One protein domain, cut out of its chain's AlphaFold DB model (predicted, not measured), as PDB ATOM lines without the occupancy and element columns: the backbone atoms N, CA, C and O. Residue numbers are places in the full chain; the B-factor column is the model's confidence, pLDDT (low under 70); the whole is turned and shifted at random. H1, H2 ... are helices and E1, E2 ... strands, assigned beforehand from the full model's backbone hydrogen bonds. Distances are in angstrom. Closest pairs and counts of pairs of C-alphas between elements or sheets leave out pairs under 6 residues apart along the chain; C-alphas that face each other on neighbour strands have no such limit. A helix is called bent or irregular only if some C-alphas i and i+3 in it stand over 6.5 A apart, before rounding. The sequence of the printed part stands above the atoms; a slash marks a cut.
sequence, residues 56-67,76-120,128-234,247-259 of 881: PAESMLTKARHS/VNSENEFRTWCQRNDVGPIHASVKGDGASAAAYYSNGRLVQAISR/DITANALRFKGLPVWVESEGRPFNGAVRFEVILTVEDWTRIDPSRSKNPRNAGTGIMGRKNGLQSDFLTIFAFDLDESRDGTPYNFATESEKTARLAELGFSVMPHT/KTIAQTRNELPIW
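Overview. This is residues 56 to 67, 76 to 120, 128 to 234 and 247 to 259 of the 881 residues of the protein "DNA ligase" of Limnohabitans sp. 2KL-1 (UniProt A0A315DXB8). A five-stranded antiparallel sheet, strongly twisted and curled, makes the core, with H5 crossing it over E5 and E6, H4 packed along E5 where E5 ends, and H2 beside E4. From the sheet, E2 leads away to H1, which lies apart from the other named elements, while H6 lies near E2 and off the sheet. The printed part has 177 residues with six named helices and seven named strands, in the order E1 H1 E2 E3 E4 H2 E5 H3 H4 E6 E7 H5 H6; the sheet's order is E4 E3 E5 E6 E7, and the class is mixed, helices and strands. The whole is compact, with a radius of gyration of the C-alphas of 17.6 A, and spans 53 by 49 by 28 A.

Along the chain. The sheet holds E4, residues 113 to 119; E3, residues 103 to 110, 23.6 A long; E5, residues 151 to 160, 27.4 A; E6, residues 195 to 206, 30.1 A, which bends by 67 degrees at residue 200; and E7, residues 209 to 211. C-alpha 195 is at (53.025, -9.242, 116.946). E1, residues 63 to 65, and E2, residues 94 to 100, pair with no named strand. The helices are H1, residues 79 to 88, 14.1 A; H2, 130 to 133; H3, 162 to 165; H4, 176 to 184, 12.0 A; H5, 216 to 225, 14.3 A; and H6, 247 to 255, 14.1 A. C-alpha 79 is at (80.668, -26.580, 117.584) and C-alpha 255 at (60.109, -23.377, 127.323).

Arrangement. E3 and E5 are antiparallel, with N 107 and O 154 2.8 A apart; E5 and E6 likewise, with N 155 and O 201 at 2.8 A. The hairpin E3 and E4 has N 108 and O 116 at 2.8 A, and the hairpin E6 and E7 has N 211 and O 204 at 2.8 A. H5 is on the sheet at a height of 7.4 A, only just over E5 and E6 with 3 C-alphas on each, and runs across the strands, at 79 degrees to E5 on the local plane; C-alphas 202 and 219 are its closest to E6, 6.4 A. H4 is over E5 at a height of 6.8 A and runs along the strands; C-alphas 160 and 180 are closest, 5.1 A. H2 is on the sheet; its closest C-alpha pair with E4 is 117 and 130, 4.6 A. H3 and H4 are close but not clearly touching, C-alphas 165 and 176 being closest at 6.3 A. The closest C-alphas of E1 and E4 are 64 and 118, 6.7 A; those of E2 and H6 are 98 and 249, 7.7 A. Every O i to N i+4 pair is within hydrogen-bond range in H1, H4 and H5, and 3 of 5 in H6, which is irregular, with C-alphas 251 and 254 7.8 A apart; H2 and H3 are too short for such a pair.

Size, cuts and confidence. The C-alphas farthest apart are those of Ala 57 and Gln 87, 53.4 A. Three cuts leave gaps between C-alphas 67 and 76 of 28.6 A, 120 and 128 of 9.7 A, and 234 and 247 of 13.2 A. Of the links printed whole, H2 to E5 is long. Mean pLDDT of the printed part is 88.6; residues 56 to 60 and 169 to 174 are under 70.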
ATOM      1  N   PRO A  56      46.731   7.453 107.086       46.78
ATOM      2  CA  PRO A  56      45.632   7.064 106.203       46.78
ATOM      3  C   PRO A  56      45.027   5.703 106.583       46.78
ATOM      4  O   PRO A  56      45.738   4.798 107.014       46.78
ATOM      5  N   ALA A  57      43.713   5.550 106.389       46.72
ATOM      6  CA  ALA A  57      42.973   4.340 106.775       46.72
ATOM      7  C   ALA A  57      43.377   3.071 105.989       46.72
ATOM      8  O   ALA A  57      43.087   1.958 106.427       46.72
ATOM      9  N   GLU A  58      44.069   3.228 104.858       48.38
ATOM     10  CA  GLU A  58      44.728   2.139 104.140       48.38
ATOM     11  C   GLU A  58      46.232   2.165 104.433       48.38
ATOM     12  O   GLU A  58      46.907   3.151 104.115       48.38
ATOM     13  N   SER A  59      46.795   1.077 104.977       50.00
ATOM     14  CA  SER A  59      48.252   0.959 105.080       50.00
ATOM     15  C   SER A  59      48.839   0.626 103.708       50.00
ATOM     16  O   SER A  59      48.984  -0.526 103.290       50.00
ATOM     17  N   MET A  60      49.143   1.691 102.964       55.12
ATOM     18  CA  MET A  60      49.891   1.630 101.716       55.12
ATOM     19  C   MET A  60      51.318   1.162 102.006       55.12
ATOM     20  O   MET A  60      52.180   1.958 102.363       55.12
ATOM     21  N   LEU A  61      51.541  -0.145 101.832       73.75
ATOM     22  CA  LEU A  61      52.838  -0.828 101.895       73.75
ATOM     23  C   LEU A  61      53.738  -0.378 100.726       73.75
ATOM     24  O   LEU A  61      53.999  -1.126  99.782       73.75
ATOM     25  N   THR A  62      54.143   0.889 100.740       81.12
ATOM     26  CA  THR A  62      55.033   1.491  99.744       81.12
ATOM     27  C   THR A  62      56.451   0.965  99.925       81.12
ATOM     28  O   THR A  62      56.862   0.585 101.024       81.12
ATOM     29  N   LYS A  63      57.231   0.930  98.840       82.19
ATOM     30  CA  LYS A  63      58.642   0.555  98.938       82.19
ATOM     31  C   LYS A  63      59.444   1.702  99.551       82.19
ATOM     32  O   LYS A  63      59.412   2.818  99.040       82.19
ATOM     33  N   ALA A  64      60.181   1.413 100.620       83.06
ATOM     34  CA  ALA A  64      60.961   2.389 101.378       83.06
ATOM     35  C   ALA A  64      62.414   1.915 101.527       83.06
ATOM     36  O   ALA A  64      62.673   0.733 101.755       83.06
ATOM     37  N   ARG A  65      63.386   2.820 101.362       83.88
ATOM     38  CA  ARG A  65      64.817   2.477 101.386       83.88
ATOM     39  C   ARG A  65      65.368   2.555 102.810       83.88
ATOM     40  O   ARG A  65      65.258   3.591 103.459       83.88
ATOM     41  N   HIS A  66      66.036   1.498 103.267       83.19
ATOM     42  CA  HIS A  66      66.785   1.529 104.520       83.19
ATOM     43  C   HIS A  66      67.987   2.478 104.411       83.19
ATOM     44  O   HIS A  66      68.839   2.307 103.538       83.19
ATOM     45  N   SER A  67      68.114   3.418 105.351       73.56
ATOM     46  CA  SER A  67      69.311   4.267 105.478       73.56
ATOM     47  C   SER A  67      70.567   3.474 105.870       73.56
ATOM     48  O   SER A  67      71.677   3.849 105.503       73.56
ATOM     49  N   VAL A  76      76.864 -21.266 111.029       89.69
ATOM     50  CA  VAL A  76      77.521 -22.520 111.426       89.69
ATOM     51  C   VAL A  76      76.483 -23.496 111.975       89.69
ATOM     52  O   VAL A  76      75.443 -23.079 112.492       89.69
ATOM     53  N   ASN A  77      76.765 -24.788 111.842       83.19
ATOM     54  CA  ASN A  77      75.870 -25.880 112.233       83.19
ATOM     55  C   ASN A  77      76.523 -26.819 113.263       83.19
ATOM     56  O   ASN A  77      75.856 -27.695 113.797       83.19
ATOM     57  N   SER A  78      77.812 -26.642 113.566       85.44
ATOM     58  CA  SER A  78      78.545 -27.470 114.523       85.44
ATOM     59  C   SER A  78      79.447 -26.645 115.441       85.44
ATOM     60  O   SER A  78      79.927 -25.569 115.080       85.44
ATOM     61  N   GLU A  79      79.732 -27.186 116.628       93.56
ATOM     62  CA  GLU A  79      80.668 -26.580 117.584       93.56
ATOM     63  C   GLU A  79      82.073 -26.417 116.985       93.56
ATOM     64  O   GLU A  79      82.750 -25.424 117.240       93.56
ATOM     65  N   ASN A  80      82.499 -27.354 116.132       93.44
ATOM     66  CA  ASN A  80      83.792 -27.278 115.460       93.44
ATOM     67  C   ASN A  80      83.847 -26.133 114.430       93.44
ATOM     68  O   ASN A  80      84.836 -25.403 114.380       93.44
ATOM     69  N   GLU A  81      82.783 -25.922 113.645       92.44
ATOM     70  CA  GLU A  81      82.663 -24.749 112.763       92.44
ATOM     71  C   GLU A  81      82.665 -23.434 113.559       92.44
ATOM     72  O   GLU A  81      83.348 -22.484 113.171       92.44
ATOM     73  N   PHE A  82      81.949 -23.379 114.690       96.44
ATOM     74  CA  PHE A  82      81.933 -22.208 115.569       96.44
ATOM     75  C   PHE A  82      83.326 -21.898 116.135       96.44
ATOM     76  O   PHE A  82      83.818 -20.783 115.971       96.44
ATOM     77  N   ARG A  83      84.014 -22.890 116.714       96.62
ATOM     78  CA  ARG A  83      85.383 -22.731 117.235       96.62
ATOM     79  C   ARG A  83      86.386 -22.364 116.138       96.62
ATOM     80  O   ARG A  83      87.253 -21.527 116.378       96.62
ATOM     81  N   THR A  84      86.225 -22.899 114.925       96.31
ATOM     82  CA  THR A  84      87.019 -22.499 113.748       96.31
ATOM     83  C   THR A  84      86.798 -21.022 113.407       96.31
ATOM     84  O   THR A  84      87.754 -20.311 113.101       96.31
ATOM     85  N   TRP A  85      85.562 -20.516 113.496       96.19
ATOM     86  CA  TRP A  85      85.291 -19.083 113.354       96.19
ATOM     87  C   TRP A  85      85.911 -18.266 114.501       96.19
ATOM     88  O   TRP A  85      86.542 -17.251 114.212       96.19
ATOM     89  N   CYS A  86      85.839 -18.708 115.760       95.88
ATOM     90  CA  CYS A  86      86.480 -17.994 116.872       95.88
ATOM     91  C   CYS A  86      87.998 -17.850 116.669       95.88
ATOM     92  O   CYS A  86      88.533 -16.747 116.750       95.88
ATOM     93  N   GLN A  87      88.678 -18.945 116.312       94.38
ATOM     94  CA  GLN A  87      90.120 -18.961 116.037       94.38
ATOM     95  C   GLN A  87      90.499 -18.080 114.837       94.38
ATOM     96  O   GLN A  87      91.447 -17.305 114.904       94.38
ATOM     97  N   ARG A  88      89.750 -18.163 113.728       93.44
ATOM     98  CA  ARG A  88      90.079 -17.467 112.471       93.44
ATOM     99  C   ARG A  88      89.890 -15.944 112.532       93.44
ATOM    100  O   ARG A  88      90.386 -15.249 111.651       93.44
ATOM    101  N   ASN A  89      89.121 -15.423 113.489       92.00
ATOM    102  CA  ASN A  89      88.835 -13.985 113.592       92.00
ATOM    103  C   ASN A  89      89.342 -13.360 114.911       92.00
ATOM    104  O   ASN A  89      89.003 -12.210 115.178       92.00
ATOM    105  N   ASP A  90      90.140 -14.100 115.695       91.19
ATOM    106  CA  ASP A  90      90.699 -13.681 116.992       91.19
ATOM    107  C   ASP A  90      89.617 -13.165 117.965       91.19
ATOM    108  O   ASP A  90      89.542 -11.988 118.325       91.19
ATOM    109  N   VAL A  91      88.678 -14.058 118.290       90.00
ATOM    110  CA  VAL A  91      87.457 -13.729 119.037       90.00
ATOM    111  C   VAL A  91      87.692 -13.791 120.548       90.00
ATOM    112  O   VAL A  91      87.801 -14.871 121.123       90.00
ATOM    113  N   GLY A  92      87.708 -12.611 121.175       92.06
ATOM    114  CA  GLY A  92      87.561 -12.428 122.624       92.06
ATOM    115  C   GLY A  92      86.095 -12.533 123.091       92.06
ATOM    116  O   GLY A  92      85.335 -13.315 122.517       92.06
ATOM    117  N   PRO A  93      85.657 -11.742 124.092       97.75
ATOM    118  CA  PRO A  93      84.309 -11.841 124.653       97.75
ATOM    119  C   PRO A  93      83.184 -11.713 123.619       97.75
ATOM    120  O   PRO A  93      83.263 -10.930 122.665       97.75
ATOM    121  N   ILE A  94      82.103 -12.457 123.841       98.38
ATOM    122  CA  ILE A  94      80.993 -12.648 122.904       98.38
ATOM    123  C   ILE A  94      79.702 -12.084 123.512       98.38
ATOM    124  O   ILE A  94      79.409 -12.262 124.694       98.38
ATOM    125  N   HIS A  95      78.908 -11.394 122.697       98.31
ATOM    126  CA  HIS A  95      77.519 -11.067 123.003       98.31
ATOM    127  C   HIS A  95      76.633 -12.096 122.290       98.31
ATOM    128  O   HIS A  95      76.509 -12.083 121.060       98.31
ATOM    129  N   ALA A  96      76.081 -13.038 123.054       98.19
ATOM    130  CA  ALA A  96      75.312 -14.168 122.545       98.19
ATOM    131  C   ALA A  96      73.815 -13.904 122.743       98.19
ATOM    132  O   ALA A  96      73.372 -13.665 123.860       98.19
ATOM    133  N   SER A  97      73.024 -13.942 121.672       97.56
ATOM    134  CA  SER A  97      71.590 -13.609 121.698       97.56
ATOM    135  C   SER A  97      70.754 -14.693 121.028       97.56
ATOM    136  O   SER A  97      71.166 -15.251 120.010       97.56
ATOM    137  N   VAL A  98      69.587 -15.032 121.584       96.75
ATOM    138  CA  VAL A  98      68.721 -16.059 120.986       96.75
ATOM    139  C   VAL A  98      68.279 -15.611 119.597       96.75
ATOM    140  O   VAL A  98      67.906 -14.457 119.382       96.75
ATOM    141  N   LYS A  99      68.335 -16.515 118.620       95.31
ATOM    142  CA  LYS A  99      67.978 -16.168 117.250       95.31
ATOM    143  C   LYS A  99      66.481 -16.384 117.035       95.31
ATOM    144  O   LYS A  99      66.051 -17.499 116.748       95.31
ATOM    145  N   GLY A 100      65.708 -15.305 117.157       92.62
ATOM    146  CA  GLY A 100      64.279 -15.282 116.838       92.62
ATOM    147  C   GLY A 100      63.960 -15.787 115.425       92.62
ATOM    148  O   GLY A 100      64.678 -15.496 114.461       92.62
ATOM    149  N   ASP A 101      62.867 -16.540 115.303       89.12
ATOM    150  CA  ASP A 101      62.323 -17.044 114.039       89.12
ATOM    151  C   ASP A 101      61.119 -16.195 113.588       89.12
ATOM    152  O   ASP A 101      59.967 -16.625 113.636       89.12
ATOM    153  N   GLY A 102      61.389 -14.947 113.192       90.81
ATOM    154  CA  GLY A 102      60.372 -13.956 112.833       90.81
ATOM    155  C   GLY A 102      60.632 -13.274 111.488       90.81
ATOM    156  O   GLY A 102      61.116 -13.891 110.531       90.81
ATOM    157  N   ALA A 103      60.295 -11.990 111.401       92.06
ATOM    158  CA  ALA A 103      60.652 -11.130 110.277       92.06
ATOM    159  C   ALA A 103      61.396  -9.885 110.772       92.06
ATOM    160  O   ALA A 103      60.872  -9.129 111.585       92.06
ATOM    161  N   SER A 104      62.611  -9.655 110.279       94.75
ATOM    162  CA  SER A 104      63.405  -8.487 110.669       94.75
ATOM    163  C   SER A 104      62.823  -7.187 110.102       94.75
ATOM    164  O   SER A 104      62.377  -7.142 108.950       94.75
ATOM    165  N   ALA A 105      62.890  -6.114 110.882       95.56
ATOM    166  CA  ALA A 105      62.503  -4.764 110.490       95.56
ATOM    167  C   ALA A 105      63.381  -3.714 111.199       95.56
ATOM    168  O   ALA A 105      64.176  -4.038 112.089       95.56
ATOM    169  N   ALA A 106      63.249  -2.453 110.790       96.06
ATOM    170  CA  ALA A 106      63.907  -1.312 111.421       96.06
ATOM    171  C   ALA A 106      62.922  -0.155 111.631       96.06
ATOM    172  O   ALA A 106      62.122   0.140 110.746       96.06
ATOM    173  N   ALA A 107      63.005   0.510 112.783       95.56
ATOM    174  CA  ALA A 107      62.260   1.723 113.111       95.56
ATOM    175  C   ALA A 107      63.209   2.920 113.193       95.56
ATOM    176  O   ALA A 107      64.311   2.812 113.731       95.56
ATOM    177  N   TYR A 108      62.756   4.057 112.680       94.44
ATOM    178  CA  TYR A 108      63.514   5.295 112.554       94.44
ATOM    179  C   TYR A 108      62.854   6.392 113.384       94.44
ATOM    180  O   TYR A 108      61.655   6.645 113.249       94.44
ATOM    181  N   TYR A 109      63.644   7.036 114.239       93.56
ATOM    182  CA  TYR A 109      63.181   8.019 115.213       93.56
ATOM    183  C   TYR A 109      63.857   9.368 114.984       93.56
ATOM    184  O   TYR A 109      65.071   9.441 114.779       93.56
ATOM    185  N   SER A 110      63.070  10.439 115.073       91.75
ATOM    186  CA  SER A 110      63.554  11.817 115.064       91.75
ATOM    187  C   SER A 110      62.841  12.614 116.147       91.75
ATOM    188  O   SER A 110      61.622  12.523 116.294       91.75
ATOM    189  N   ASN A 111      63.610  13.375 116.927       88.62
ATOM    190  CA  ASN A 111      63.132  14.111 118.097       88.62
ATOM    191  C   ASN A 111      62.274  13.239 119.040       88.62
ATOM    192  O   ASN A 111      61.230  13.660 119.528       88.62
ATOM    193  N   GLY A 112      62.718  11.999 119.274       89.75
ATOM    194  CA  GLY A 112      62.076  11.009 120.137       89.75
ATOM    195  C   GLY A 112      60.877  10.300 119.508       89.75
ATOM    196  O   GLY A 112      60.523   9.209 119.945       89.75
ATOM    197  N   ARG A 113      60.270  10.856 118.457       89.75
ATOM    198  CA  ARG A 113      59.080  10.298 117.809       89.75
ATOM    199  C   ARG A 113      59.451   9.270 116.736       89.75
ATOM    200  O   ARG A 113      60.341   9.516 115.923       89.75
ATOM    201  N   LEU A 114      58.718   8.156 116.684       92.25
ATOM    202  CA  LEU A 114      58.733   7.223 115.554       92.25
ATOM    203  C   LEU A 114      58.274   7.943 114.274       92.25
ATOM    204  O   LEU A 114      57.141   8.426 114.201       92.25
ATOM    205  N   VAL A 115      59.153   7.996 113.274       90.81
ATOM    206  CA  VAL A 115      58.884   8.583 111.952       90.81
ATOM    207  C   VAL A 115      58.453   7.507 110.962       90.81
ATOM    208  O   VAL A 115      57.492   7.708 110.229       90.81
ATOM    209  N   GLN A 116      59.156   6.370 110.945       91.19
ATOM    210  CA  GLN A 116      58.926   5.299 109.975       91.19
ATOM    211  C   GLN A 116      59.351   3.936 110.536       91.19
ATOM    212  O   GLN A 116      60.336   3.852 111.268       91.19
ATOM    213  N   ALA A 117      58.665   2.861 110.151       93.62
ATOM    214  CA  ALA A 117      59.113   1.484 110.328       93.62
ATOM    215  C   ALA A 117      59.122   0.759 108.974       93.62
ATOM    216  O   ALA A 117      58.128   0.778 108.255       93.62
ATOM    217  N   ILE A 118      60.237   0.111 108.635       93.56
ATOM    218  CA  ILE A 118      60.472  -0.537 107.338       93.56
ATOM    219  C   ILE A 118      60.767  -2.030 107.556       93.56
ATOM    220  O   ILE A 118      61.644  -2.382 108.351       93.56
ATOM    221  N   SER A 119      60.062  -2.917 106.848       94.25
ATOM    222  CA  SER A 119      60.350  -4.361 106.817       94.25
ATOM    223  C   SER A 119      61.609  -4.654 105.990       94.25
ATOM    224  O   SER A 119      61.843  -3.980 104.997       94.25
ATOM    225  N   ARG A 120      62.421  -5.667 106.339       90.94
ATOM    226  CA  ARG A 120      63.763  -5.866 105.733       90.94
ATOM    227  C   ARG A 120      63.810  -5.874 104.194       90.94
ATOM    228  O   ARG A 120      64.820  -5.479 103.616       90.94
ATOM    229  N   ASP A 128      57.219   0.015 103.824       90.50
ATOM    230  CA  ASP A 128      56.740   0.823 104.941       90.50
ATOM    231  C   ASP A 128      55.601   0.085 105.657       90.50
ATOM    232  O   ASP A 128      54.536  -0.164 105.093       90.50
ATOM    233  N   ILE A 129      55.854  -0.289 106.908       92.06
ATOM    234  CA  ILE A 129      54.920  -0.994 107.786       92.06
ATOM    235  C   ILE A 129      54.488  -0.119 108.970       92.06
ATOM    236  O   ILE A 129      53.917  -0.643 109.923       92.06
ATOM    237  N   THR A 130      54.737   1.197 108.947       90.06
ATOM    238  CA  THR A 130      54.567   2.103 110.103       90.06
ATOM    239  C   THR A 130      53.169   2.018 110.722       90.06
ATOM    240  O   THR A 130      53.040   1.843 111.931       90.06
ATOM    241  N   ALA A 131      52.120   2.036 109.894       84.62
ATOM    242  CA  ALA A 131      50.719   1.912 110.317       84.62
ATOM    243  C   ALA A 131      50.398   0.592 111.051       84.62
ATOM    244  O   ALA A 131      49.553   0.543 111.947       84.62
ATOM    245  N   ASN A 132      51.084  -0.493 110.685       88.88
ATOM    246  CA  ASN A 132      50.939  -1.792 111.337       88.88
ATOM    247  C   ASN A 132      51.824  -1.848 112.595       88.88
ATOM    248  O   ASN A 132      51.375  -2.302 113.646       88.88
ATOM    249  N   ALA A 133      53.042  -1.302 112.511       91.25
ATOM    250  CA  ALA A 133      54.041  -1.282 113.573       91.25
ATOM    251  C   ALA A 133      53.601  -0.498 114.818       91.25
ATOM    252  O   ALA A 133      53.917  -0.904 115.935       91.25
ATOM    253  N   LEU A 134      52.792   0.555 114.654       87.94
ATOM    254  CA  LEU A 134      52.151   1.274 115.766       87.94
ATOM    255  C   LEU A 134      51.308   0.358 116.677       87.94
ATOM    256  O   LEU A 134      51.156   0.657 117.863       87.94
ATOM    257  N   ARG A 135      50.805  -0.771 116.153       87.50
ATOM    258  CA  ARG A 135      50.047  -1.776 116.917       87.50
ATOM    259  C   ARG A 135      50.932  -2.819 117.607       87.50
ATOM    260  O   ARG A 135      50.441  -3.504 118.497       87.50
ATOM    261  N   PHE A 136      52.207  -2.956 117.232       92.69
ATOM    262  CA  PHE A 136      53.061  -4.033 117.744       92.69
ATOM    263  C   PHE A 136      53.324  -3.881 119.256       92.69
ATOM    264  O   PHE A 136      53.567  -2.780 119.780       92.69
ATOM    265  N   LYS A 137      53.337  -5.015 119.962       93.00
ATOM    266  CA  LYS A 137      53.807  -5.127 121.347       93.00
ATOM    267  C   LYS A 137      55.323  -4.861 121.388       93.00
ATOM    268  O   LYS A 137      56.054  -5.223 120.467       93.00
ATOM    269  N   GLY A 138      55.802  -4.208 122.446       89.56
ATOM    270  CA  GLY A 138      57.234  -3.949 122.670       89.56
ATOM    271  C   GLY A 138      57.875  -2.794 121.882       89.56
ATOM    272  O   GLY A 138      59.014  -2.442 122.186       89.56
ATOM    273  N   LEU A 139      57.178  -2.182 120.910       92.88
ATOM    274  CA  LEU A 139      57.663  -1.007 120.168       92.88
ATOM    275  C   LEU A 139      57.184   0.296 120.840       92.88
ATOM    276  O   LEU A 139      55.967   0.510 120.889       92.88
ATOM    277  N   PRO A 140      58.072   1.187 121.317       92.50
ATOM    278  CA  PRO A 140      57.686   2.530 121.741       92.50
ATOM    279  C   PRO A 140      57.466   3.437 120.520       92.50
ATOM    280  O   PRO A 140      58.235   3.406 119.560       92.50
ATOM    281  N   VAL A 141      56.436   4.280 120.563       89.56
ATOM    282  CA  VAL A 141      56.172   5.323 119.554       89.56
ATOM    283  C   VAL A 141      56.860   6.643 119.926       89.56
ATOM    284  O   VAL A 141      57.186   7.437 119.042       89.56
ATOM    285  N   TRP A 142      57.134   6.854 121.218       90.06
ATOM    286  CA  TRP A 142      57.992   7.927 121.727       90.06
ATOM    287  C   TRP A 142      59.135   7.350 122.571       90.06
ATOM    288  O   TRP A 142      58.909   6.480 123.411       90.06
ATOM    289  N   VAL A 143      60.356   7.835 122.361       90.88
ATOM    290  CA  VAL A 143      61.586   7.329 122.981       90.88
ATOM    291  C   VAL A 143      62.421   8.495 123.512       90.88
ATOM    292  O   VAL A 143      62.874   9.357 122.758       90.88
ATOM    293  N   GLU A 144      62.663   8.489 124.821       87.69
ATOM    294  CA  GLU A 144      63.446   9.495 125.543       87.69
ATOM    295  C   GLU A 144      64.261   8.855 126.668       87.69
ATOM    296  O   GLU A 144      63.824   7.900 127.314       87.69
ATOM    297  N   SER A 145      65.427   9.441 126.924       83.00
ATOM    298  CA  SER A 145      66.361   9.076 127.987       83.00
ATOM    299  C   SER A 145      66.929  10.361 128.591       83.00
ATOM    300  O   SER A 145      67.265  11.282 127.854       83.00
ATOM    301  N   GLU A 146      66.976  10.458 129.924       81.19
ATOM    302  CA  GLU A 146      67.516  11.621 130.661       81.19
ATOM    303  C   GLU A 146      66.954  12.993 130.210       81.19
ATOM    304  O   GLU A 146      67.644  14.011 130.221       81.19
ATOM    305  N   GLY A 147      65.687  13.029 129.774       77.06
ATOM    306  CA  GLY A 147      65.041  14.233 129.233       77.06
ATOM    307  C   GLY A 147      65.490  14.631 127.820       77.06
ATOM    308  O   GLY A 147      65.056  15.665 127.313       77.06
ATOM    309  N   ARG A 148      66.333  13.825 127.161       84.75
ATOM    310  CA  ARG A 148      66.761  14.004 125.770       84.75
ATOM    311  C   ARG A 148      65.946  13.116 124.814       84.75
ATOM    312  O   ARG A 148      65.791  11.918 125.079       84.75
ATOM    313  N   PRO A 149      65.474  13.657 123.676       89.25
ATOM    314  CA  PRO A 149      64.813  12.874 122.637       89.25
ATOM    315  C   PRO A 149      65.794  11.955 121.899       89.25
ATOM    316  O   PRO A 149      66.848  12.396 121.436       89.25
ATOM    317  N   PHE A 150      65.420  10.687 121.714       93.62
ATOM    318  CA  PHE A 150      66.202   9.757 120.899       93.62
ATOM    319  C   PHE A 150      66.125  10.115 119.407       93.62
ATOM    320  O   PHE A 150      65.060  10.424 118.868       93.62
ATOM    321  N   ASN A 151      67.268  10.047 118.731       93.94
ATOM    322  CA  ASN A 151      67.392  10.192 117.286       93.94
ATOM    323  C   ASN A 151      68.230   9.018 116.776       93.94
ATOM    324  O   ASN A 151      69.292   8.743 117.334       93.94
ATOM    325  N   GLY A 152      67.776   8.319 115.735       93.88
ATOM    326  CA  GLY A 152      68.494   7.149 115.224       93.88
ATOM    327  C   GLY A 152      67.597   6.055 114.656       93.88
ATOM    328  O   GLY A 152      66.445   6.291 114.287       93.88
ATOM    329  N   ALA A 153      68.149   4.845 114.584       94.81
ATOM    330  CA  ALA A 153      67.491   3.659 114.051       94.81
ATOM    331  C   ALA A 153      67.603   2.484 115.030       94.81
ATOM    332  O   ALA A 153      68.672   2.236 115.581       94.81
ATOM    333  N   VAL A 154      66.522   1.721 115.198       96.44
ATOM    334  CA  VAL A 154      66.488   0.490 116.006       96.44
ATOM    335  C   VAL A 154      66.050  -0.678 115.133       96.44
ATOM    336  O   VAL A 154      65.035  -0.599 114.444       96.44
ATOM    337  N   ARG A 155      66.808  -1.775 115.173       96.25
ATOM    338  CA  ARG A 155      66.519  -3.025 114.462       96.25
ATOM    339  C   ARG A 155      65.928  -4.051 115.413       96.25
ATOM    340  O   ARG A 155      66.430  -4.251 116.521       96.25
ATOM    341  N   PHE A 156      64.883  -4.722 114.952       96.69
ATOM    342  CA  PHE A 156      64.144  -5.707 115.728       96.69
ATOM    343  C   PHE A 156      63.645  -6.858 114.860       96.69
ATOM    344  O   PHE A 156      63.446  -6.717 113.653       96.69
ATOM    345  N   GLU A 157      63.426  -8.006 115.494       97.00
ATOM    346  CA  GLU A 157      62.717  -9.130 114.892       97.00
ATOM    347  C   GLU A 157      61.243  -9.045 115.310       97.00
ATOM    348  O   GLU A 157      60.936  -8.946 116.499       97.00
ATOM    349  N   VAL A 158      60.332  -9.063 114.339       96.94
ATOM    350  CA  VAL A 158      58.883  -9.136 114.554       96.94
ATOM    351  C   VAL A 158      58.503 -10.604 114.726       96.94
ATOM    352  O   VAL A 158      58.636 -11.396 113.789       96.94
ATOM    353  N   ILE A 159      58.050 -10.976 115.922       95.06
ATOM    354  CA  ILE A 159      57.746 -12.356 116.311       95.06
ATOM    355  C   ILE A 159      56.275 -12.460 116.728       95.06
ATOM    356  O   ILE A 159      55.795 -11.725 117.588       95.06
ATOM    357  N   LEU A 160      55.569 -13.427 116.144       92.31
ATOM    358  CA  LEU A 160      54.298 -13.915 116.672       92.31
ATOM    359  C   LEU A 160      54.615 -14.894 117.812       92.31
ATOM    360  O   LEU A 160      55.273 -15.906 117.572       92.31
ATOM    361  N   THR A 161      54.225 -14.568 119.044       91.56
ATOM    362  CA  THR A 161      54.641 -15.313 120.249       91.56
ATOM    363  C   THR A 161      54.054 -16.732 120.297       91.56
ATOM    364  O   THR A 161      53.161 -17.078 119.520       91.56
ATOM    365  N   VAL A 162      54.548 -17.584 121.203       87.38
ATOM    366  CA  VAL A 162      53.953 -18.915 121.447       87.38
ATOM    367  C   VAL A 162      52.509 -18.783 121.952       87.38
ATOM    368  O   VAL A 162      51.645 -19.558 121.549       87.38
ATOM    369  N   GLU A 163      52.234 -17.765 122.769       89.19
ATOM    370  CA  GLU A 163      50.901 -17.431 123.282       89.19
ATOM    371  C   GLU A 163      49.970 -16.931 122.165       89.19
ATOM    372  O   GLU A 163      48.926 -17.531 121.910       89.19
ATOM    373  N   ASP A 164      50.359 -15.876 121.442       89.69
ATOM    374  CA  ASP A 164      49.533 -15.275 120.389       89.69
ATOM    375  C   ASP A 164      49.314 -16.218 119.196       89.69
ATOM    376  O   ASP A 164      48.292 -16.120 118.515       89.69
ATOM    377  N   TRP A 165      50.212 -17.184 118.966       85.56
ATOM    378  CA  TRP A 165      49.999 -18.252 117.985       85.56
ATOM    379  C   TRP A 165      48.747 -19.090 118.288       85.56
ATOM    380  O   TRP A 165      48.039 -19.462 117.356       85.56
ATOM    381  N   THR A 166      48.396 -19.309 119.563       79.88
ATOM    382  CA  THR A 166      47.156 -20.025 119.939       79.88
ATOM    383  C   THR A 166      45.877 -19.277 119.543       79.88
ATOM    384  O   THR A 166      44.813 -19.885 119.435       79.88
ATOM    385  N   ARG A 167      45.983 -17.965 119.288       82.88
ATOM    386  CA  ARG A 167      44.891 -17.074 118.867       82.88
ATOM    387  C   ARG A 167      44.757 -16.998 117.335       82.88
ATOM    388  O   ARG A 167      43.854 -16.327 116.834       82.88
ATOM    389  N   ILE A 168      45.638 -17.659 116.574       77.44
ATOM    390  CA  ILE A 168      45.574 -17.742 115.107       77.44
ATOM    391  C   ILE A 168      44.872 -19.030 114.668       77.44
ATOM    392  O   ILE A 168      45.201 -20.121 115.118       77.44
ATOM    393  N   ASP A 169      43.940 -18.892 113.723       68.62
ATOM    394  CA  ASP A 169      43.290 -19.994 113.005       68.62
ATOM    395  C   ASP A 169      44.341 -20.908 112.324       68.62
ATOM    396  O   ASP A 169      44.967 -20.479 111.342       68.62
ATOM    397  N   PRO A 170      44.531 -22.166 112.786       56.25
ATOM    398  CA  PRO A 170      45.569 -23.057 112.261       56.25
ATOM    399  C   PRO A 170      45.382 -23.436 110.788       56.25
ATOM    400  O   PRO A 170      46.326 -23.890 110.146       56.25
ATOM    401  N   SER A 171      44.187 -23.235 110.215       55.03
ATOM    402  CA  SER A 171      43.952 -23.475 108.787       55.03
ATOM    403  C   SER A 171      44.581 -22.406 107.881       55.03
ATOM    404  O   SER A 171      44.767 -22.647 106.688       55.03
ATOM    405  N   ARG A 172      44.942 -21.232 108.431       53.09
ATOM    406  CA  ARG A 172      45.404 -20.062 107.658       53.09
ATOM    407  C   ARG A 172      46.919 -19.922 107.530       53.09
ATOM    408  O   ARG A 172      47.370 -19.170 106.669       53.09
ATOM    409  N   SER A 173      47.716 -20.608 108.348       59.44
ATOM    410  CA  SER A 173      49.179 -20.622 108.214       59.44
ATOM    411  C   SER A 173      49.781 -21.928 108.714       59.44
ATOM    412  O   SER A 173      49.344 -22.476 109.718       59.44
ATOM    413  N   LYS A 174      50.843 -22.390 108.045       63.34
ATOM    414  CA  LYS A 174      51.560 -23.621 108.412       63.34
ATOM    415  C   LYS A 174      52.659 -23.422 109.464       63.34
ATOM    416  O   LYS A 174      53.198 -24.407 109.949       63.34
ATOM    417  N   ASN A 175      53.048 -22.190 109.799       75.69
ATOM    418  CA  ASN A 175      53.942 -21.930 110.936       75.69
ATOM    419  C   ASN A 175      53.801 -20.486 111.484       75.69
ATOM    420  O   ASN A 175      53.259 -19.615 110.786       75.69
ATOM    421  N   PRO A 176      54.301 -20.217 112.709       79.06
ATOM    422  CA  PRO A 176      54.221 -18.900 113.342       79.06
ATOM    423  C   PRO A 176      54.983 -17.808 112.585       79.06
ATOM    424  O   PRO A 176      54.485 -16.691 112.471       79.06
ATOM    425  N   ARG A 177      56.150 -18.122 112.002       84.38
ATOM    426  CA  ARG A 177      56.963 -17.162 111.240       84.38
ATOM    427  C   ARG A 177      56.218 -16.599 110.027       84.38
ATOM    428  O   ARG A 177      56.155 -15.384 109.831       84.38
ATOM    429  N   ASN A 178      55.635 -17.483 109.221       81.12
ATOM    430  CA  ASN A 178      54.893 -17.123 108.016       81.12
ATOM    431  C   ASN A 178      53.578 -16.424 108.379       81.12
ATOM    432  O   ASN A 178      53.178 -15.495 107.680       81.12
ATOM    433  N   ALA A 179      52.948 -16.806 109.498       84.31
ATOM    434  CA  ALA A 179      51.800 -16.085 110.038       84.31
ATOM    435  C   ALA A 179      52.184 -14.659 110.451       84.31
ATOM    436  O   ALA A 179      51.561 -13.714 109.983       84.31
ATOM    437  N   GLY A 180      53.244 -14.490 111.248       89.50
ATOM    438  CA  GLY A 180      53.747 -13.186 111.682       89.50
ATOM    439  C   GLY A 180      54.111 -12.280 110.507       89.50
ATOM    440  O   GLY A 180      53.644 -11.147 110.432       89.50
ATOM    441  N   THR A 181      54.840 -12.812 109.524       88.88
ATOM    442  CA  THR A 181      55.175 -12.101 108.275       88.88
ATOM    443  C   THR A 181      53.912 -11.697 107.502       88.88
ATOM    444  O   THR A 181      53.778 -10.553 107.075       88.88
ATOM    445  N   GLY A 182      52.949 -12.614 107.366       86.50
ATOM    446  CA  GLY A 182      51.672 -12.382 106.684       86.50
ATOM    447  C   GLY A 182      50.660 -11.533 107.466       86.50
ATOM    448  O   GLY A 182      49.637 -11.150 106.902       86.50
ATOM    449  N   ILE A 183      50.910 -11.246 108.746       90.62
ATOM    450  CA  ILE A 183      50.180 -10.262 109.561       90.62
ATOM    451  C   ILE A 183      50.852  -8.890 109.431       90.62
ATOM    452  O   ILE A 183      50.173  -7.898 109.173       90.62
ATOM    453  N   MET A 184      52.186  -8.847 109.517       91.75
ATOM    454  CA  MET A 184      53.009  -7.641 109.370       91.75
ATOM    455  C   MET A 184      52.736  -6.917 108.040       91.75
ATOM    456  O   MET A 184      52.656  -5.691 108.020       91.75
ATOM    457  N   GLY A 185      52.539  -7.668 106.951       87.69
ATOM    458  CA  GLY A 185      52.235  -7.159 105.606       87.69
ATOM    459  C   GLY A 185      50.744  -7.021 105.254       87.69
ATOM    460  O   GLY A 185      50.385  -7.181 104.089       87.69
ATOM    461  N   ARG A 186      49.836  -6.777 106.213       85.75
ATOM    462  CA  ARG A 186      48.398  -6.574 105.914       85.75
ATOM    463  C   ARG A 186      48.047  -5.101 105.711       85.75
ATOM    464  O   ARG A 186      48.202  -4.315 106.637       85.75
ATOM    465  N   LYS A 187      47.440  -4.765 104.565       80.38
ATOM    466  CA  LYS A 187      46.943  -3.408 104.228       80.38
ATOM    467  C   LYS A 187      45.871  -2.830 105.174       80.38
ATOM    468  O   LYS A 187      45.537  -1.654 105.079       80.38
ATOM    469  N   ASN A 188      45.291  -3.662 106.042       74.38
ATOM    470  CA  ASN A 188      44.271  -3.276 107.024       74.38
ATOM    471  C   ASN A 188      44.745  -3.407 108.486       74.38
ATOM    472  O   ASN A 188      43.937  -3.264 109.399       74.38
ATOM    473  N   GLY A 189      46.018  -3.748 108.730       77.44
ATOM    474  CA  GLY A 189      46.588  -3.898 110.076       77.44
ATOM    475  C   GLY A 189      45.971  -4.992 110.966       77.44
ATOM    476  O   GLY A 189      46.367  -5.114 112.124       77.44
ATOM    477  N   LEU A 190      45.038  -5.806 110.460       83.00
ATOM    478  CA  LEU A 190      44.274  -6.781 111.247       83.00
ATOM    479  C   LEU A 190      45.197  -7.812 111.924       83.00
ATOM    480  O   LEU A 190      45.999  -8.445 111.237       83.00
ATOM    481  N   GLN A 191      45.045  -8.033 113.235       88.44
ATOM    482  CA  GLN A 191      45.913  -8.869 114.090       88.44
ATOM    483  C   GLN A 191      47.364  -8.369 114.256       88.44
ATOM    484  O   GLN A 191      48.186  -9.098 114.806       88.44
ATOM    485  N   SER A 192      47.731  -7.156 113.816       89.94
ATOM    486  CA  SER A 192      49.101  -6.636 114.036       89.94
ATOM    487  C   SER A 192      49.436  -6.451 115.522       89.94
ATOM    488  O   SER A 192      50.599  -6.504 115.904       89.94
ATOM    489  N   ASP A 193      48.421  -6.312 116.371       89.69
ATOM    490  CA  ASP A 193      48.500  -6.341 117.834       89.69
ATOM    491  C   ASP A 193      48.960  -7.697 118.410       89.69
ATOM    492  O   ASP A 193      49.404  -7.757 119.553       89.69
ATOM    493  N   PHE A 194      48.923  -8.787 117.629       92.38
ATOM    494  CA  PHE A 194      49.419 -10.113 118.032       92.38
ATOM    495  C   PHE A 194      50.947 -10.225 117.852       92.38
ATOM    496  O   PHE A 194      51.543 -11.234 118.231       92.38
ATOM    497  N   LEU A 195      51.592  -9.228 117.233       95.44
ATOM    498  CA  LEU A 195      53.025  -9.242 116.946       95.44
ATOM    499  C   LEU A 195      53.809  -8.501 118.030       95.44
ATOM    500  O   LEU A 195      53.499  -7.358 118.367       95.44
ATOM    501  N   THR A 196      54.869  -9.135 118.521       96.94
ATOM    502  CA  THR A 196      55.807  -8.562 119.491       96.94
ATOM    503  C   THR A 196      57.154  -8.334 118.826       96.94
ATOM    504  O   THR A 196      57.672  -9.222 118.147       96.94
ATOM    505  N   ILE A 197      57.739  -7.155 119.021       97.25
ATOM    506  CA  ILE A 197      59.102  -6.884 118.560       97.25
ATOM    507  C   ILE A 197      60.142  -7.299 119.601       97.25
ATOM    508  O   ILE A 197      59.917  -7.183 120.803       97.25
ATOM    509  N   PHE A 198      61.312  -7.720 119.127       97.69
ATOM    510  CA  PHE A 198      62.492  -7.941 119.958       97.69
ATOM    511  C   PHE A 198      63.695  -7.235 119.331       97.69
ATOM    512  O   PHE A 198      64.222  -7.674 118.307       97.69
ATOM    513  N   ALA A 199      64.092  -6.105 119.919       97.31
ATOM    514  CA  ALA A 199      65.199  -5.276 119.458       97.31
ATOM    515  C   ALA A 199      66.556  -5.943 119.734       97.31
ATOM    516  O   ALA A 199      66.748  -6.565 120.783       97.31
ATOM    517  N   PHE A 200      67.491  -5.825 118.788       95.44
ATOM    518  CA  PHE A 200      68.778  -6.542 118.822       95.44
ATOM    519  C   PHE A 200      69.996  -5.733 118.336       95.44
ATOM    520  O   PHE A 200      71.119  -6.238 118.388       95.44
ATOM    521  N   ASP A 201      69.792  -4.525 117.806       94.62
ATOM    522  CA  ASP A 201      70.831  -3.601 117.330       94.62
ATOM    523  C   ASP A 201      70.226  -2.185 117.228       94.62
ATOM    524  O   ASP A 201      69.037  -2.043 116.928       94.62
ATOM    525  N   LEU A 202      71.021  -1.141 117.471       94.25
ATOM    526  CA  LEU A 202      70.640   0.255 117.221       94.25
ATOM    527  C   LEU A 202      71.820   1.063 116.702       94.25
ATOM    528  O   LEU A 202      72.953   0.791 117.085       94.25
ATOM    529  N   ASP A 203      71.546   2.127 115.960       92.69
ATOM    530  CA  ASP A 203      72.492   3.222 115.757       92.69
ATOM    531  C   ASP A 203      71.848   4.516 116.283       92.69
ATOM    532  O   ASP A 203      70.705   4.835 115.950       92.69
ATOM    533  N   GLU A 204      72.562   5.240 117.147       93.75
ATOM    534  CA  GLU A 204      72.085   6.449 117.830       93.75
ATOM    535  C   GLU A 204      72.808   7.691 117.291       93.75
ATOM    536  O   GLU A 204      74.007   7.652 117.013       93.75
ATOM    537  N   SER A 205      72.099   8.817 117.196       91.56
ATOM    538  CA  SER A 205      72.696  10.134 116.998       91.56
ATOM    539  C   SER A 205      72.438  11.037 118.201       91.56
ATOM    540  O   SER A 205      71.315  11.130 118.698       91.56
ATOM    541  N   ARG A 206      73.488  11.727 118.651       89.62
ATOM    542  CA  ARG A 206      73.437  12.745 119.702       89.62
ATOM    543  C   ARG A 206      73.933  14.061 119.125       89.62
ATOM    544  O   ARG A 206      74.989  14.106 118.494       89.62
ATOM    545  N   ASP A 207      73.134  15.110 119.300       84.88
ATOM    546  CA  ASP A 207      73.448  16.482 118.888       84.88
ATOM    547  C   ASP A 207      73.884  16.592 117.401       84.88
ATOM    548  O   ASP A 207      74.779  17.349 117.037       84.88
ATOM    549  N   GLY A 208      73.254  15.786 116.531       82.06
ATOM    550  CA  GLY A 208      73.525  15.704 115.086       82.06
ATOM    551  C   GLY A 208      74.696  14.796 114.677       82.06
ATOM    552  O   GLY A 208      74.910  14.574 113.488       82.06
ATOM    553  N   THR A 209      75.438  14.235 115.635       86.94
ATOM    554  CA  THR A 209      76.601  13.361 115.389       86.94
ATOM    555  C   THR A 209      76.269  11.883 115.653       86.94
ATOM    556  O   THR A 209      75.425  11.611 116.509       86.94
ATOM    557  N   PRO A 210      76.873  10.902 114.952       89.00
ATOM    558  CA  PRO A 210      76.717   9.484 115.291       89.00
ATOM    559  C   PRO A 210      77.401   9.141 116.621       89.00
ATOM    560  O   PRO A 210      78.580   9.445 116.811       89.00
ATOM    561  N   TYR A 211      76.687   8.469 117.525       92.50
ATOM    562  CA  TYR A 211      77.238   7.998 118.794       92.50
ATOM    563  C   TYR A 211      77.858   6.603 118.634       92.50
ATOM    564  O   TYR A 211      77.184   5.650 118.242       92.50
ATOM    565  N   ASN A 212      79.149   6.483 118.944       92.81
ATOM    566  CA  ASN A 212      79.890   5.227 118.824       92.81
ATOM    567  C   ASN A 212      79.859   4.466 120.157       92.81
ATOM    568  O   ASN A 212      80.449   4.915 121.138       92.81
ATOM    569  N   PHE A 213      79.199   3.310 120.172       95.62
ATOM    570  CA  PHE A 213      79.263   2.344 121.272       95.62
ATOM    571  C   PHE A 213      80.572   1.548 121.193       95.62
ATOM    572  O   PHE A 213      81.004   1.189 120.095       95.62
ATOM    573  N   ALA A 214      81.188   1.237 122.335       96.75
ATOM    574  CA  ALA A 214      82.370   0.380 122.382       96.75
ATOM    575  C   ALA A 214      81.985  -1.106 122.319       96.75
ATOM    576  O   ALA A 214      82.710  -1.901 121.708       96.75
ATOM    577  N   THR A 215      80.829  -1.484 122.883       98.00
ATOM    578  CA  THR A 215      80.366  -2.880 122.905       98.00
ATOM    579  C   THR A 215      78.919  -3.119 122.458       98.00
ATOM    580  O   THR A 215      78.041  -2.263 122.556       98.00
ATOM    581  N   GLU A 216      78.653  -4.342 121.995       97.31
ATOM    582  CA  GLU A 216      77.302  -4.870 121.765       97.31
ATOM    583  C   GLU A 216      76.481  -4.889 123.060       97.31
ATOM    584  O   GLU A 216      75.314  -4.511 123.051       97.31
ATOM    585  N   SER A 217      77.088  -5.251 124.197       97.06
ATOM    586  CA  SER A 217      76.411  -5.178 125.497       97.06
ATOM    587  C   SER A 217      75.968  -3.753 125.869       97.06
ATOM    588  O   SER A 217      74.886  -3.605 126.432       97.06
ATOM    589  N   GLU A 218      76.716  -2.701 125.508       97.50
ATOM    590  CA  GLU A 218      76.251  -1.310 125.663       97.50
ATOM    591  C   GLU A 218      75.062  -0.987 124.752       97.50
ATOM    592  O   GLU A 218      74.086  -0.408 125.231       97.50
ATOM    593  N   LYS A 219      75.098  -1.382 123.465       96.69
ATOM    594  CA  LYS A 219      73.944  -1.225 122.556       96.69
ATOM    595  C   LYS A 219      72.699  -1.896 123.148       96.69
ATOM    596  O   LYS A 219      71.628  -1.297 123.218       96.69
ATOM    597  N   THR A 220      72.843  -3.131 123.614       96.62
ATOM    598  CA  THR A 220      71.740  -3.936 124.144       96.62
ATOM    599  C   THR A 220      71.212  -3.399 125.484       96.62
ATOM    600  O   THR A 220      69.998  -3.382 125.693       96.62
ATOM    601  N   ALA A 221      72.074  -2.859 126.352       96.31
ATOM    602  CA  ALA A 221      71.652  -2.131 127.553       96.31
ATOM    603  C   ALA A 221      70.906  -0.827 127.208       96.31
ATOM    604  O   ALA A 221      69.852  -0.547 127.782       96.31
ATOM    605  N   ARG A 222      71.394  -0.066 126.217       95.62
ATOM    606  CA  ARG A 222      70.756   1.165 125.725       95.62
ATOM    607  C   ARG A 222      69.359   0.897 125.154       95.62
ATOM    608  O   ARG A 222      68.448   1.669 125.429       95.62
ATOM    609  N   LEU A 223      69.147  -0.213 124.438       96.25
ATOM    610  CA  LEU A 223      67.808  -0.628 123.983       96.25
ATOM    611  C   LEU A 223      66.818  -0.800 125.149       96.25
ATOM    612  O   LEU A 223      65.685  -0.323 125.061       96.25
ATOM    613  N   ALA A 224      67.241  -1.454 126.236       94.12
ATOM    614  CA  ALA A 224      66.397  -1.675 127.412       94.12
ATOM    615  C   ALA A 224      66.089  -0.361 128.154       94.12
ATOM    616  O   ALA A 224      64.950  -0.117 128.549       94.12
ATOM    617  N   GLU A 225      67.084   0.516 128.293       93.56
ATOM    618  CA  GLU A 225      66.956   1.833 128.931       93.56
ATOM    619  C   GLU A 225      65.945   2.745 128.201       93.56
ATOM    620  O   GLU A 225      65.071   3.362 128.827       93.56
ATOM    621  N   LEU A 226      66.022   2.744 126.863       93.19
ATOM    622  CA  LEU A 226      65.099   3.409 125.935       93.19
ATOM    623  C   LEU A 226      63.699   2.755 125.896       93.19
ATOM    624  O   LEU A 226      62.777   3.320 125.309       93.19
ATOM    625  N   GLY A 227      63.513   1.603 126.551       91.12
ATOM    626  CA  GLY A 227      62.216   0.958 126.758       91.12
ATOM    627  C   GLY A 227      61.759   0.006 125.652       91.12
ATOM    628  O   GLY A 227      60.572  -0.310 125.586       91.12
ATOM    629  N   PHE A 228      62.662  -0.458 124.787       94.69
ATOM    630  CA  PHE A 228      62.345  -1.512 123.823       94.69
ATOM    631  C   PHE A 228      62.280  -2.878 124.515       94.69
ATOM    632  O   PHE A 228      63.082  -3.179 125.399       94.69
ATOM    633  N   SER A 229      61.390  -3.759 124.052       93.00
ATOM    634  CA  SER A 229      61.525  -5.191 124.336       93.00
ATOM    635  C   SER A 229      62.796  -5.714 123.657       93.00
ATOM    636  O   SER A 229      62.907  -5.678 122.433       93.00
ATOM    637  N   VAL A 230      63.776  -6.159 124.444       96.00
ATOM    638  CA  VAL A 230      65.102  -6.580 123.961       96.00
ATOM    639  C   VAL A 230      65.148  -8.092 123.737       96.00
ATOM    640  O   VAL A 230      64.567  -8.857 124.506       96.00
ATOM    641  N   MET A 231      65.850  -8.537 122.692       96.56
ATOM    642  CA  MET A 231      66.084  -9.960 122.434       96.56
ATOM    643  C   MET A 231      66.823 -10.618 123.621       96.56
ATOM    644  O   MET A 231      67.839 -10.075 124.069       96.56
ATOM    645  N   PRO A 232      66.372 -11.782 124.135       96.25
ATOM    646  CA  PRO A 232      67.079 -12.500 125.194       96.25
ATOM    647  C   PRO A 232      68.529 -12.812 124.810       96.25
ATOM    648  O   PRO A 232      68.806 -13.283 123.705       96.25
ATOM    649  N   HIS A 233      69.459 -12.531 125.718       96.88
ATOM    650  CA  HIS A 233      70.896 -12.580 125.460       96.88
ATOM    651  C   HIS A 233      71.688 -12.848 126.743       96.88
ATOM    652  O   HIS A 233      71.156 -12.767 127.848       96.88
ATOM    653  N   THR A 234      72.977 -13.131 126.584       97.69
ATOM    654  CA  THR A 234      73.980 -13.118 127.646       97.69
ATOM    655  C   THR A 234      75.280 -12.506 127.129       97.69
ATOM    656  O   THR A 234      75.573 -12.523 125.929       97.69
ATOM    657  N   LYS A 247      74.199 -24.659 124.136       95.62
ATOM    658  CA  LYS A 247      73.729 -25.961 124.644       95.62
ATOM    659  C   LYS A 247      72.544 -25.819 125.603       95.62
ATOM    660  O   LYS A 247      71.577 -26.564 125.464       95.62
ATOM    661  N   THR A 248      72.577 -24.849 126.516       96.12
ATOM    662  CA  THR A 248      71.463 -24.562 127.434       96.12
ATOM    663  C   THR A 248      70.211 -24.120 126.668       96.12
ATOM    664  O   THR A 248      69.152 -24.711 126.854       96.12
ATOM    665  N   ILE A 249      70.326 -23.151 125.751       95.25
ATOM    666  CA  ILE A 249      69.187 -22.665 124.949       95.25
ATOM    667  C   ILE A 249      68.645 -23.757 124.008       95.25
ATOM    668  O   ILE A 249      67.442 -23.814 123.767       95.25
ATOM    669  N   ALA A 250      69.490 -24.662 123.502       88.62
ATOM    670  CA  ALA A 250      69.040 -25.814 122.719       88.62
ATOM    671  C   ALA A 250      68.186 -26.794 123.549       88.62
ATOM    672  O   ALA A 250      67.241 -27.375 123.017       88.62
ATOM    673  N   GLN A 251      68.494 -26.958 124.841       88.38
ATOM    674  CA  GLN A 251      67.746 -27.815 125.768       88.38
ATOM    675  C   GLN A 251      66.421 -27.172 126.206       88.38
ATOM    676  O   GLN A 251      65.380 -27.820 126.132       88.38
ATOM    677  N   THR A 252      66.431 -25.892 126.593       89.19
ATOM    678  CA  THR A 252      65.237 -25.159 127.066       89.19
ATOM    679  C   THR A 252      64.413 -24.521 125.939       89.19
ATOM    680  O   THR A 252      63.450 -23.804 126.195       89.19
ATOM    681  N   ARG A 253      64.735 -24.801 124.666       86.06
ATOM    682  CA  ARG A 253      64.110 -24.200 123.469       86.06
ATOM    683  C   ARG A 253      62.577 -24.198 123.486       86.06
ATOM    684  O   ARG A 253      61.972 -23.248 122.998       86.06
ATOM    685  N   ASN A 254      61.966 -25.254 124.022       79.81
ATOM    686  CA  ASN A 254      60.510 -25.437 124.057       79.81
ATOM    687  C   ASN A 254      59.818 -24.694 125.220       79.81
ATOM    688  O   ASN A 254      58.593 -24.685 125.286       79.81
ATOM    689  N   GLU A 255      60.588 -24.104 126.137       89.25
ATOM    690  CA  GLU A 255      60.109 -23.377 127.323       89.25
ATOM    691  C   GLU A 255      60.065 -21.855 127.084       89.25
ATOM    692  O   GLU A 255      59.502 -21.105 127.881       89.25
ATOM    693  N   LEU A 256      60.660 -21.381 125.983       88.50
ATOM    694  CA  LEU A 256      60.724 -19.965 125.634       88.50
ATOM    695  C   LEU A 256      59.377 -19.457 125.081       88.50
ATOM    696  O   LEU A 256      58.760 -20.132 124.259       88.50
ATOM    697  N   PRO A 257      58.949 -18.222 125.414       91.12
ATOM    698  CA  PRO A 257      57.707 -17.628 124.898       91.12
ATOM    699  C   PRO A 257      57.791 -17.200 123.419       91.12
ATOM    700  O   PRO A 257      56.817 -16.691 122.855       91.12
ATOM    701  N   ILE A 258      58.953 -17.382 122.783       91.62
ATOM    702  CA  ILE A 258      59.246 -17.005 121.399       91.62
ATOM    703  C   ILE A 258      59.869 -18.166 120.627       91.62
ATOM    704  O   ILE A 258      60.703 -18.910 121.142       91.62
ATOM    705  N   TRP A 259      59.501 -18.277 119.355       87.31
ATOM    706  CA  TRP A 259      60.085 -19.244 118.432       87.31
ATOM    707  C   TRP A 259      61.507 -18.818 118.053       87.31
ATOM    708  O   TRP A 259      61.737 -17.664 117.684       87.31
TER     709      TRP A 259